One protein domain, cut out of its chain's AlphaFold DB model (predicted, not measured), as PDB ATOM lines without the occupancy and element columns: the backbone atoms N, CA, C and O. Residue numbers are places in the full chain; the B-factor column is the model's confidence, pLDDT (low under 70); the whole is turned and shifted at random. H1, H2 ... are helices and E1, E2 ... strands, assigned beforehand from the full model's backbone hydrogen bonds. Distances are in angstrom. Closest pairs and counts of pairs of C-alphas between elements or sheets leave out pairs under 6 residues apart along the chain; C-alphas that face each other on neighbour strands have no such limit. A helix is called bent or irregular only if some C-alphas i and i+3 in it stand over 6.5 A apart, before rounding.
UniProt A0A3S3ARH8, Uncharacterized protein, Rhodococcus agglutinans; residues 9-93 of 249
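AT A GLANCE: This is residues 9 to 93 of the 249 residues of an uncharacterized protein of Rhodococcus agglutinans (UniProt A0A3S3ARH8). Two small three-stranded sheets lie partly face to face as a sandwich, E1 E2 E3 opposite E4 E5 E6, with their strands running nearly along one line. The short helix H1 sits at one end of the sandwich, and H2 packs on E6 with its last turns, while its beginning and the loop of residues 65 to 78 reach away from the sheets and lengthen the whole. The 85 printed residues hold six named strands and then two named helices, E1 E2 E3 E4 E5 E6 H1 H2. Each sheet is antiparallel in chain order, and the class is mixed, helices and strands. The whole is compact, with a radius of gyration of the C-alphas of 12.3 A, yet elongated, spanning 40 by 24 by 24 A.

HOW THE PARTS SIT: E1, residues 11 to 16, E2, residues 19 to 24, and E3, residues 27 to 30, form a meander, each strand the antiparallel neighbour of the one before. N 14 and O 21 are 2.9 A apart in the hairpin E1 and E2, and N 22 and O 29 are 2.8 A apart in the hairpin E2 and E3. E4, residues 37 to 43, E5, residues 46 to 51, and E6, residues 56 to 59, form a second meander. N 41 and O 48 are 2.9 A apart in the hairpin E4 and E5, and N 49 and O 57 are 2.8 A apart in the hairpin E5 and E6; these four pairs are within hydrogen-bond range. The sheets form a sandwich, two sheets face to face, with best planes 13 degrees apart; the closest C-alphas of E1 and E4 are those of Arg 12 and Val 40, 7.1 A apart. E3 is apart from E5 and E6. H1, residues 61 to 64, only grazes both sheets. H2, residues 79 to 92, is on the sheet E4 E5 E6, and its closest C-alpha pair with E6 is Ser 91 and Ala 59, 4.5 A apart. With residues 87 to 92 alone it touches H1, where the C-alphas of Ala 90 and Gln 63 are closest, at 5.4 A. H2 is irregular, with C-alphas 88 and 91 7.0 A apart, and has 8 of 10 O i to N i+4 pairs within hydrogen-bond range; H1 is too short for such a pair.

IN THESE COORDINATES: E1 begins at C-alpha 11, (221.098, 123.203, 148.351), and is 15.9 A long. E2 measures 16.2 A, E3 10.6 A, E4 16.7 A, E5 15.9 A and E6 9.9 A. H1 measures 5.1 A, and H2 runs 20.4 A to C-alpha 92 at (208.783, 121.657, 161.473).

THE WHOLE: The C-alphas farthest apart are those of Ala 44 and His 75, 40.1 A. The printed part has no cut. H1 to H2 is a long link of 14 residues. The mean pLDDT of the printed part is 94.0, and no printed residue is under 70.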
ATOM      1  N   GLU A   9     218.543 119.495 145.201       78.19
ATOM      2  CA  GLU A   9     219.903 119.484 144.634       78.19
ATOM      3  C   GLU A   9     220.549 120.879 144.500       78.19
ATOM      4  O   GLU A   9     221.764 121.000 144.329       78.19
ATOM      5  N   ALA A  10     219.753 121.951 144.568       85.06
ATOM      6  CA  ALA A  10     220.262 123.319 144.582       85.06
ATOM      7  C   ALA A  10     220.778 123.751 145.964       85.06
ATOM      8  O   ALA A  10     221.305 124.858 146.078       85.06
ATOM      9  N   VAL A  11     220.630 122.910 146.995       91.38
ATOM     10  CA  VAL A  11     221.098 123.203 148.351       91.38
ATOM     11  C   VAL A  11     222.518 122.698 148.561       91.38
ATOM     12  O   VAL A  11     222.806 121.518 148.340       91.38
ATOM     13  N   ARG A  12     223.406 123.599 148.986       94.81
ATOM     14  CA  ARG A  12     224.844 123.346 149.170       94.81
ATOM     15  C   ARG A  12     225.348 124.055 150.417       94.81
ATOM     16  O   ARG A  12     224.809 125.090 150.793       94.81
ATOM     17  N   VAL A  13     226.398 123.518 151.026       96.38
ATOM     18  CA  VAL A  13     227.112 124.189 152.118       96.38
ATOM     19  C   VAL A  13     228.443 124.701 151.590       96.38
ATOM     20  O   VAL A  13     229.171 123.964 150.925       96.38
ATOM     21  N   LEU A  14     228.735 125.964 151.878       96.06
ATOM     22  CA  LEU A  14     230.007 126.614 151.597       96.06
ATOM     23  C   LEU A  14     230.708 126.927 152.917       96.06
ATOM     24  O   LEU A  14     230.089 127.480 153.823       96.06
ATOM     25  N   ASP A  15     231.996 126.610 153.007       96.00
ATOM     26  CA  ASP A  15     232.852 127.116 154.078       96.00
ATOM     27  C   ASP A  15     233.353 128.518 153.692       96.00
ATOM     28  O   ASP A  15     233.928 128.711 152.616       96.00
ATOM     29  N   THR A  16     233.128 129.497 154.563       94.38
ATOM     30  CA  THR A  16     233.615 130.877 154.438       94.38
ATOM     31  C   THR A  16     234.501 131.231 155.632       94.38
ATOM     32  O   THR A  16     234.599 130.471 156.598       94.38
ATOM     33  N   ASP A  17     235.138 132.402 155.586       91.38
ATOM     34  CA  ASP A  17     235.956 132.895 156.701       91.38
ATOM     35  C   ASP A  17     235.133 133.114 157.989       91.38
ATOM     36  O   ASP A  17     235.669 133.004 159.093       91.38
ATOM     37  N   ASP A  18     233.823 133.357 157.859       89.75
ATOM     38  CA  ASP A  18     232.912 133.649 158.974       89.75
ATOM     39  C   ASP A  18     232.157 132.412 159.500       89.75
ATOM     40  O   ASP A  18     231.482 132.482 160.535       89.75
ATOM     41  N   GLY A  19     232.277 131.270 158.817       94.56
ATOM     42  CA  GLY A  19     231.612 130.016 159.166       94.56
ATOM     43  C   GLY A  19     231.021 129.304 157.953       94.56
ATOM     44  O   GLY A  19     231.400 129.546 156.812       94.56
ATOM     45  N   GLN A  20     230.083 128.394 158.197       97.06
ATOM     46  CA  GLN A  20     229.378 127.712 157.117       97.06
ATOM     47  C   GLN A  20     228.162 128.514 156.665       97.06
ATOM     48  O   GLN A  20     227.423 129.071 157.475       97.06
ATOM     49  N   VAL A  21     227.932 128.538 155.357       96.81
ATOM     50  CA  VAL A  21     226.764 129.160 154.732       96.81
ATOM     51  C   VAL A  21     226.014 128.101 153.942       96.81
ATOM     52  O   VAL A  21     226.598 127.365 153.148       96.81
ATOM     53  N   LEU A  22     224.705 128.037 154.152       96.00
ATOM     54  CA  LEU A  22     223.798 127.207 153.382       96.00
ATOM     55  C   LEU A  22     223.276 128.023 152.196       96.00
ATOM     56  O   LEU A  22     222.516 128.975 152.380       96.00
ATOM     57  N   GLU A  23     223.674 127.658 150.981       95.62
ATOM     58  CA  GLU A  23     223.093 128.184 149.746       95.62
ATOM     59  C   GLU A  23     221.831 127.401 149.391       95.62
ATOM     60  O   GLU A  23     221.832 126.172 149.392       95.62
ATOM     61  N   ILE A  24     220.751 128.117 149.076       92.31
ATOM     62  CA  ILE A  24     219.422 127.579 148.779       92.31
ATOM     63  C   ILE A  24     218.892 128.295 147.531       92.31
ATOM     64  O   ILE A  24     218.154 129.285 147.596       92.31
ATOM     65  N   GLY A  25     219.305 127.824 146.353       88.00
ATOM     66  CA  GLY A  25     218.955 128.466 145.087       88.00
ATOM     67  C   GLY A  25     219.532 129.884 144.980       88.00
ATOM     68  O   GLY A  25     220.719 130.047 144.732       88.00
ATOM     69  N   ARG A  26     218.687 130.915 145.120       85.88
ATOM     70  CA  ARG A  26     219.108 132.337 145.124       85.88
ATOM     71  C   ARG A  26     219.209 132.946 146.521       85.88
ATOM     72  O   ARG A  26     219.543 134.120 146.644       85.88
ATOM     73  N   ARG A  27     218.835 132.188 147.547       88.75
ATOM     74  CA  ARG A  27     218.907 132.602 148.945       88.75
ATOM     75  C   ARG A  27     220.122 131.948 149.577       88.75
ATOM     76  O   ARG A  27     220.572 130.896 149.127       88.75
ATOM     77  N   SER A  28     220.619 132.546 150.640       91.19
ATOM     78  CA  SER A  28     221.612 131.932 151.502       91.19
ATOM     79  C   SER A  28     221.301 132.292 152.943       91.19
ATOM     80  O   SER A  28     220.659 133.309 153.214       91.19
ATOM     81  N   ARG A  29     221.735 131.440 153.866       92.19
ATOM     82  CA  ARG A  29     221.712 131.746 155.292       92.19
ATOM     83  C   ARG A  29     222.964 131.207 155.974       92.19
ATOM     84  O   ARG A  29     223.479 130.172 155.542       92.19
ATOM     85  N   PRO A  30     223.438 131.852 157.045       93.56
ATOM     86  CA  PRO A  30     224.433 131.252 157.915       93.56
ATOM     87  C   PRO A  30     223.925 129.923 158.488       93.56
ATOM     88  O   PRO A  30     222.736 129.768 158.789       93.56
ATOM     89  N   VAL A  31     224.839 128.966 158.620       95.94
ATOM     90  CA  VAL A  31     224.655 127.764 159.429       95.94
ATOM     91  C   VAL A  31     225.121 128.098 160.851       95.94
ATOM     92  O   VAL A  31     226.224 128.637 160.997       95.94
ATOM     93  N   PRO A  32     224.338 127.775 161.897       95.94
ATOM     94  CA  PRO A  32     224.749 128.030 163.273       95.94
ATOM     95  C   PRO A  32     226.102 127.385 163.566       95.94
ATOM     96  O   PRO A  32     226.331 126.222 163.221       95.94
ATOM     97  N   ARG A  33     226.996 128.086 164.273       93.06
ATOM     98  CA  ARG A  33     228.359 127.584 164.546       93.06
ATOM     99  C   ARG A  33     228.369 126.270 165.320       93.06
ATOM    100  O   ARG A  33     229.311 125.488 165.214       93.06
ATOM    101  N   ARG A  34     227.316 126.037 166.104       94.62
ATOM    102  CA  ARG A  34     227.116 124.818 166.890       94.62
ATOM    103  C   ARG A  34     226.609 123.639 166.055       94.62
ATOM    104  O   ARG A  34     226.736 122.513 166.516       94.62
ATOM    105  N   PHE A  35     226.120 123.860 164.832       96.25
ATOM    106  CA  PHE A  35     225.668 122.823 163.898       96.25
ATOM    107  C   PHE A  35     226.583 122.764 162.666       96.25
ATOM    108  O   PHE A  35     226.194 123.106 161.553       96.25
ATOM    109  N   ARG A  36     227.835 122.342 162.845       95.56
ATOM    110  CA  ARG A  36     228.771 122.233 161.719       95.56
ATOM    111  C   ARG A  36     228.391 121.067 160.808       95.56
ATOM    112  O   ARG A  36     228.474 119.917 161.229       95.56
ATOM    113  N   VAL A  37     228.001 121.358 159.570       97.56
ATOM    114  CA  VAL A  37     227.622 120.370 158.556       97.56
ATOM    115  C   VAL A  37     228.870 119.684 158.004       97.56
ATOM    116  O   VAL A  37     229.743 120.324 157.419       97.56
ATOM    117  N   ALA A  38     228.915 118.366 158.163       97.06
ATOM    118  CA  ALA A  38     229.941 117.477 157.638       97.06
ATOM    119  C   ALA A  38     229.618 117.034 156.207       97.06
ATOM    120  O   ALA A  38     230.476 117.020 155.325       97.06
ATOM    121  N   THR A  39     228.363 116.639 155.975       97.00
ATOM    122  CA  THR A  39     227.900 116.149 154.676       97.00
ATOM    123  C   THR A  39     226.470 116.589 154.391       97.00
ATOM    124  O   THR A  39     225.638 116.739 155.288       97.00
ATOM    125  N   VAL A  40     226.191 116.783 153.103       96.94
ATOM    126  CA  VAL A  40     224.858 117.076 152.578       96.94
ATOM    127  C   VAL A  40     224.459 115.922 151.676       96.94
ATOM    128  O   VAL A  40     225.201 115.572 150.756       96.94
ATOM    129  N   THR A  41     223.299 115.329 151.934       95.94
ATOM    130  CA  THR A  41     222.680 114.369 151.019       95.94
ATOM    131  C   THR A  41     221.279 114.828 150.635       95.94
ATOM    132  O   THR A  41     220.660 115.653 151.311       95.94
ATOM    133  N   HIS A  42     220.796 114.334 149.498       94.31
ATOM    134  CA  HIS A  42     219.506 114.713 148.931       94.31
ATOM    135  C   HIS A  42     218.685 113.451 148.703       94.31
ATOM    136  O   HIS A  42     219.143 112.521 148.037       94.31
ATOM    137  N   GLU A  43     217.473 113.423 149.248       91.00
ATOM    138  CA  GLU A  43     216.534 112.319 149.068       91.00
ATOM    139  C   GLU A  43     215.156 112.883 148.719       91.00
ATOM    140  O   GLU A  43     214.561 113.651 149.477       91.00
ATOM    141  N   ALA A  44     214.644 112.517 147.542       86.44
ATOM    142  CA  ALA A  44     213.412 113.077 146.988       86.44
ATOM    143  C   ALA A  44     213.424 114.624 147.000       86.44
ATOM    144  O   ALA A  44     214.267 115.233 146.348       86.44
ATOM    145  N   ASN A  45     212.495 115.261 147.725       86.69
ATOM    146  CA  ASN A  45     212.430 116.720 147.878       86.69
ATOM    147  C   ASN A  45     212.978 117.215 149.232       86.69
ATOM    148  O   ASN A  45     212.596 118.283 149.713       86.69
ATOM    149  N   ARG A  46     213.829 116.421 149.890       93.00
ATOM    150  CA  ARG A  46     214.407 116.733 151.198       93.00
ATOM    151  C   ARG A  46     215.927 116.822 151.113       93.00
ATOM    152  O   ARG A  46     216.585 116.105 150.359       93.00
ATOM    153  N   VAL A  47     216.468 117.715 151.926       95.75
ATOM    154  CA  VAL A  47     217.895 117.892 152.170       95.75
ATOM    155  C   VAL A  47     218.198 117.317 153.543       95.75
ATOM    156  O   VAL A  47     217.510 117.628 154.515       95.75
ATOM    157  N   HIS A  48     219.228 116.485 153.610       97.38
ATOM    158  CA  HIS A  48     219.728 115.875 154.829       97.38
ATOM    159  C   HIS A  48     221.084 116.504 155.140       97.38
ATOM    160  O   HIS A  48     222.067 116.281 154.428       97.38
ATOM    161  N   LEU A  49     221.128 117.319 156.191       98.00
ATOM    162  CA  LEU A  49     222.344 117.939 156.700       98.00
ATOM    163  C   LEU A  49     222.851 117.095 157.866       98.00
ATOM    164  O   LEU A  49     222.211 117.041 158.917       98.00
ATOM    165  N   HIS A  50     223.982 116.425 157.677       97.94
ATOM    166  CA  HIS A  50     224.634 115.644 158.723       97.94
ATOM    167  C   HIS A  50     225.701 116.503 159.387       97.94
ATOM    168  O   HIS A  50     226.614 116.973 158.709       97.94
ATOM    169  N   ALA A  51     225.592 116.705 160.694       97.56
ATOM    170  CA  ALA A  51     226.562 117.460 161.468       97.56
ATOM    171  C   ALA A  51     227.750 116.591 161.915       97.56
ATOM    172  O   ALA A  51     227.624 115.373 162.065       97.56
ATOM    173  N   ASP A  52     228.893 117.227 162.188       96.38
ATOM    174  CA  ASP A  52     230.111 116.568 162.694       96.38
ATOM    175  C   ASP A  52     229.890 115.843 164.035       96.38
ATOM    176  O   ASP A  52     230.573 114.868 164.347       96.38
ATOM    177  N   ASP A  53     228.920 116.297 164.832       95.50
ATOM    178  CA  ASP A  53     228.554 115.700 166.121       95.50
ATOM    179  C   ASP A  53     227.521 114.562 166.014       95.50
ATOM    180  O   ASP A  53     227.054 114.035 167.026       95.50
ATOM    181  N   GLY A  54     227.175 114.161 164.787       96.25
ATOM    182  CA  GLY A  54     226.272 113.052 164.494       96.25
ATOM    183  C   GLY A  54     224.790 113.422 164.447       96.25
ATOM    184  O   GLY A  54     223.971 112.553 164.134       96.25
ATOM    185  N   ARG A  55     224.412 114.678 164.719       97.19
ATOM    186  CA  ARG A  55     223.031 115.134 164.507       97.19
ATOM    187  C   ARG A  55     222.698 115.199 163.021       97.19
ATOM    188  O   ARG A  55     223.567 115.393 162.174       97.19
ATOM    189  N   VAL A  56     221.415 115.045 162.705       96.94
ATOM    190  CA  VAL A  56     220.909 115.115 161.332       96.94
ATOM    191  C   VAL A  56     219.689 116.022 161.301       96.94
ATOM    192  O   VAL A  56     218.746 115.803 162.058       96.94
ATOM    193  N   LEU A  57     219.704 117.015 160.413       97.00
ATOM    194  CA  LEU A  57     218.544 117.843 160.092       97.00
ATOM    195  C   LEU A  57     218.003 117.430 158.722       97.00
ATOM    196  O   LEU A  57     218.751 117.402 157.746       97.00
ATOM    197  N   VAL A  58     216.706 117.128 158.654       95.88
ATOM    198  CA  VAL A  58     216.013 116.758 157.414       95.88
ATOM    199  C   VAL A  58     214.905 117.764 157.142       95.88
ATOM    200  O   VAL A  58     213.933 117.829 157.891       95.88
ATOM    201  N   ALA A  59     215.033 118.547 156.075       94.75
ATOM    202  CA  ALA A  59     214.096 119.626 155.761       94.75
ATOM    203  C   ALA A  59     213.968 119.843 154.245       94.75
ATOM    204  O   ALA A  59     214.809 119.388 153.468       94.75
ATOM    205  N   SER A  60     212.897 120.504 153.797       93.44
ATOM    206  CA  SER A  60     212.815 120.976 152.407       93.44
ATOM    207  C   SER A  60     213.683 122.230 152.198       93.44
ATOM    208  O   SER A  60     213.993 122.936 153.164       93.44
ATOM    209  N   PRO A  61     214.055 122.567 150.953       92.62
ATOM    210  CA  PRO A  61     214.693 123.848 150.642       92.62
ATOM    211  C   PRO A  61     213.897 125.060 151.143       92.62
ATOM    212  O   PRO A  61     214.478 125.986 151.706       92.62
ATOM    213  N   GLY A  62     212.571 125.051 150.993       90.75
ATOM    214  CA  GLY A  62     211.692 126.115 151.474       90.75
ATOM    215  C   GLY A  62     211.749 126.283 152.989       90.75
ATOM    216  O   GLY A  62     211.905 127.411 153.452       90.75
ATOM    217  N   GLN A  63     211.724 125.181 153.743       92.56
ATOM    218  CA  GLN A  63     211.888 125.177 155.201       92.56
ATOM    219  C   GLN A  63     213.243 125.746 155.637       92.56
ATOM    220  O   GLN A  63     213.306 126.601 156.516       92.56
ATOM    221  N   LEU A  64     214.328 125.323 154.984       93.56
ATOM    222  CA  LEU A  64     215.679 125.815 155.273       93.56
ATOM    223  C   LEU A  64     215.860 127.294 154.906       93.56
ATOM    224  O   LEU A  64     216.738 127.959 155.452       93.56
ATOM    225  N   SER A  65     215.042 127.812 153.984       91.06
ATOM    226  CA  SER A  65     215.119 129.204 153.529       91.06
ATOM    227  C   SER A  65     214.506 130.214 154.497       91.06
ATOM    228  O   SER A  65     214.679 131.414 154.293       91.06
ATOM    229  N   VAL A  66     213.787 129.748 155.521       90.06
ATOM    230  CA  VAL A  66     213.211 130.605 156.559       90.06
ATOM    231  C   VAL A  66     214.310 130.982 157.541       90.06
ATOM    232  O   VAL A  66     214.929 130.105 158.140       90.06
ATOM    233  N   VAL A  67     214.555 132.278 157.703       89.56
ATOM    234  CA  VAL A  67     215.525 132.812 158.662       89.56
ATOM    235  C   VAL A  67     214.744 133.630 159.683       89.56
ATOM    236  O   VAL A  67     214.345 134.742 159.349       89.56
ATOM    237  N   PRO A  68     214.471 133.079 160.878       90.44
ATOM    238  CA  PRO A  68     213.780 133.831 161.909       90.44
ATOM    239  C   PRO A  68     214.678 134.949 162.441       90.44
ATOM    240  O   PRO A  68     215.893 134.784 162.589       90.44
ATOM    241  N   TYR A  69     214.060 136.071 162.765       91.88
ATOM    242  CA  TYR A  69     214.603 137.122 163.591       91.88
ATOM    243  C   TYR A  69     214.992 136.582 164.961       91.88
ATOM    244  O   TYR A  69     214.303 135.783 165.600       91.88
ATOM    245  N   LEU A  70     216.123 137.093 165.423       94.38
ATOM    246  CA  LEU A  70     216.636 136.931 166.767       94.38
ATOM    247  C   LEU A  70     217.095 138.301 167.235       94.38
ATOM    248  O   LEU A  70     217.573 139.109 166.433       94.38
ATOM    249  N   VAL A  71     217.039 138.536 168.545       96.50
ATOM    250  CA  VAL A  71     217.675 139.726 169.111       96.50
ATOM    251  C   VAL A  71     219.157 139.726 168.709       96.50
ATOM    252  O   VAL A  71     219.813 138.695 168.918       96.50
ATOM    253  N   PRO A  72     219.702 140.845 168.187       94.19
ATOM    254  CA  PRO A  72     221.060 140.890 167.653       94.19
ATOM    255  C   PRO A  72     222.120 140.353 168.622       94.19
ATOM    256  O   PRO A  72     222.055 140.599 169.830       94.19
ATOM    257  N   ALA A  73     223.117 139.645 168.084       94.12
ATOM    258  CA  ALA A  73     224.116 138.905 168.860       94.12
ATOM    259  C   ALA A  73     224.847 139.765 169.903       94.12
ATOM    260  O   ALA A  73     225.062 139.321 171.029       94.12
ATOM    261  N   GLN A  74     225.167 141.022 169.580       95.81
ATOM    262  CA  GLN A  74     225.844 141.943 170.501       95.81
ATOM    263  C   GLN A  74     225.014 142.298 171.745       95.81
ATOM    264  O   GLN A  74     225.570 142.711 172.760       95.81
ATOM    265  N   HIS A  75     223.695 142.111 171.680       95.81
ATOM    266  CA  HIS A  75     222.777 142.318 172.795       95.81
ATOM    267  C   HIS A  75     222.292 140.993 173.394       95.81
ATOM    268  O   HIS A  75     221.511 141.017 174.346       95.81
ATOM    269  N   ASN A  76     222.723 139.844 172.850       96.25
ATOM    270  CA  ASN A  76     222.165 138.520 173.108       96.25
ATOM    271  C   ASN A  76     223.206 137.484 173.547       96.25
ATOM    272  O   ASN A  76     223.805 136.818 172.701       96.25
ATOM    273  N   PRO A  77     223.373 137.258 174.866       94.94
ATOM    274  CA  PRO A  77     224.320 136.258 175.358       94.94
ATOM    275  C   PRO A  77     223.932 134.818 174.984       94.94
ATOM    276  O   PRO A  77     224.782 133.932 175.031       94.94
ATOM    277  N   HIS A  78     222.676 134.580 174.591       95.88
ATOM    278  CA  HIS A  78     222.157 133.269 174.198       95.88
ATOM    279  C   HIS A  78     222.013 133.110 172.676       95.88
ATOM    280  O   HIS A  78     221.431 132.124 172.232       95.88
ATOM    281  N   TYR A  79     222.545 134.042 171.874       95.88
ATOM    282  CA  TYR A  79     222.334 134.081 170.421       95.88
ATOM    283  C   TYR A  79     222.628 132.746 169.731       95.88
ATOM    284  O   TYR A  79     221.768 132.208 169.048       95.88
ATOM    285  N   GLU A  80     223.813 132.176 169.962       95.75
ATOM    286  CA  GLU A  80     224.248 130.931 169.306       95.75
ATOM    287  C   GLU A  80     223.361 129.729 169.670       95.75
ATOM    288  O   GLU A  80     223.152 128.838 168.854       95.75
ATOM    289  N   GLU A  81     222.835 129.687 170.898       96.38
ATOM    290  CA  GLU A  81     221.909 128.634 171.334       96.38
ATOM    291  C   GLU A  81     220.526 128.815 170.697       96.38
ATOM    292  O   GLU A  81     219.908 127.844 170.260       96.38
ATOM    293  N   GLN A  82     220.044 130.057 170.620       96.44
ATOM    294  CA  GLN A  82     218.755 130.382 170.019       96.44
ATOM    295  C   GLN A  82     218.762 130.160 168.499       96.44
ATOM    296  O   GLN A  82     217.819 129.568 167.979       96.44
ATOM    297  N   ASP A  83     219.829 130.567 167.805       96.12
ATOM    298  CA  ASP A  83     220.008 130.344 166.365       96.12
ATOM    299  C   ASP A  83     220.099 128.851 166.035       96.12
ATOM    300  O   ASP A  83     219.385 128.360 165.162       96.12
ATOM    301  N   GLU A  84     220.880 128.085 166.805       96.62
ATOM    302  CA  GLU A  84     220.929 126.626 166.677       96.62
ATOM    303  C   GLU A  84     219.548 125.989 166.875       96.62
ATOM    304  O   GLU A  84     219.126 125.153 166.072       96.62
ATOM    305  N   ARG A  85     218.825 126.384 167.928       96.31
ATOM    306  CA  ARG A  85     217.494 125.839 168.216       96.31
ATOM    307  C   ARG A  85     216.507 126.144 167.090       96.31
ATOM    308  O   ARG A  85     215.766 125.248 166.687       96.31
ATOM    309  N   ALA A  86     216.507 127.372 166.581       95.56
ATOM    310  CA  ALA A  86     215.637 127.785 165.489       95.56
ATOM    311  C   ALA A  86     215.989 127.067 164.175       95.56
ATOM    312  O   ALA A  86     215.102 126.612 163.454       95.56
ATOM    313  N   PHE A  87     217.281 126.895 163.884       96.19
ATOM    314  CA  PHE A  87     217.756 126.148 162.718       96.19
ATOM    315  C   PHE A  87     217.333 124.677 162.757       96.19
ATOM    316  O   PHE A  87     216.859 124.140 161.757       96.19
ATOM    317  N   LEU A  88     217.457 124.025 163.915       95.94
ATOM    318  CA  LEU A  88     217.031 122.636 164.096       95.94
ATOM    319  C   LEU A  88     215.511 122.462 163.993       95.94
ATOM    320  O   LEU A  88     215.053 121.387 163.616       95.94
ATOM    321  N   ASP A  89     214.735 123.505 164.290       94.69
ATOM    322  CA  ASP A  89     213.276 123.490 164.150       94.69
ATOM    323  C   ASP A  89     212.802 123.702 162.701       94.69
ATOM    324  O   ASP A  89     211.612 123.561 162.414       94.69
ATOM    325  N   ALA A  90     213.712 123.981 161.757       93.06
ATOM    326  CA  ALA A  90     213.366 124.237 160.358       93.06
ATOM    327  C   ALA A  90     212.528 123.106 159.735       93.06
ATOM    328  O   ALA A  90     211.598 123.372 158.974       93.06
ATOM    329  N   SER A  91     212.783 121.844 160.102       92.69
ATOM    330  CA  SER A  91     212.019 120.685 159.614       92.69
ATOM    331  C   SER A  91     210.529 120.724 159.972       92.69
ATOM    332  O   SER A  91     209.729 120.047 159.323       92.69
ATOM    333  N   ASN A  92     210.152 121.511 160.982       92.06
ATOM    334  CA  ASN A  92     208.783 121.657 161.473       92.06
ATOM    335  C   ASN A  92     208.096 122.922 160.943       92.06
ATOM    336  O   ASN A  92     206.925 123.164 161.251       92.06
ATOM    337  N   LEU A  93     208.801 123.744 160.160       90.94
ATOM    338  CA  LEU A  93     208.230 124.958 159.593       90.94
ATOM    339  C   LEU A  93     207.302 124.634 158.417       90.94
ATOM    340  O   LEU A  93     207.576 123.719 157.632       90.94
TER     341      LEU A  93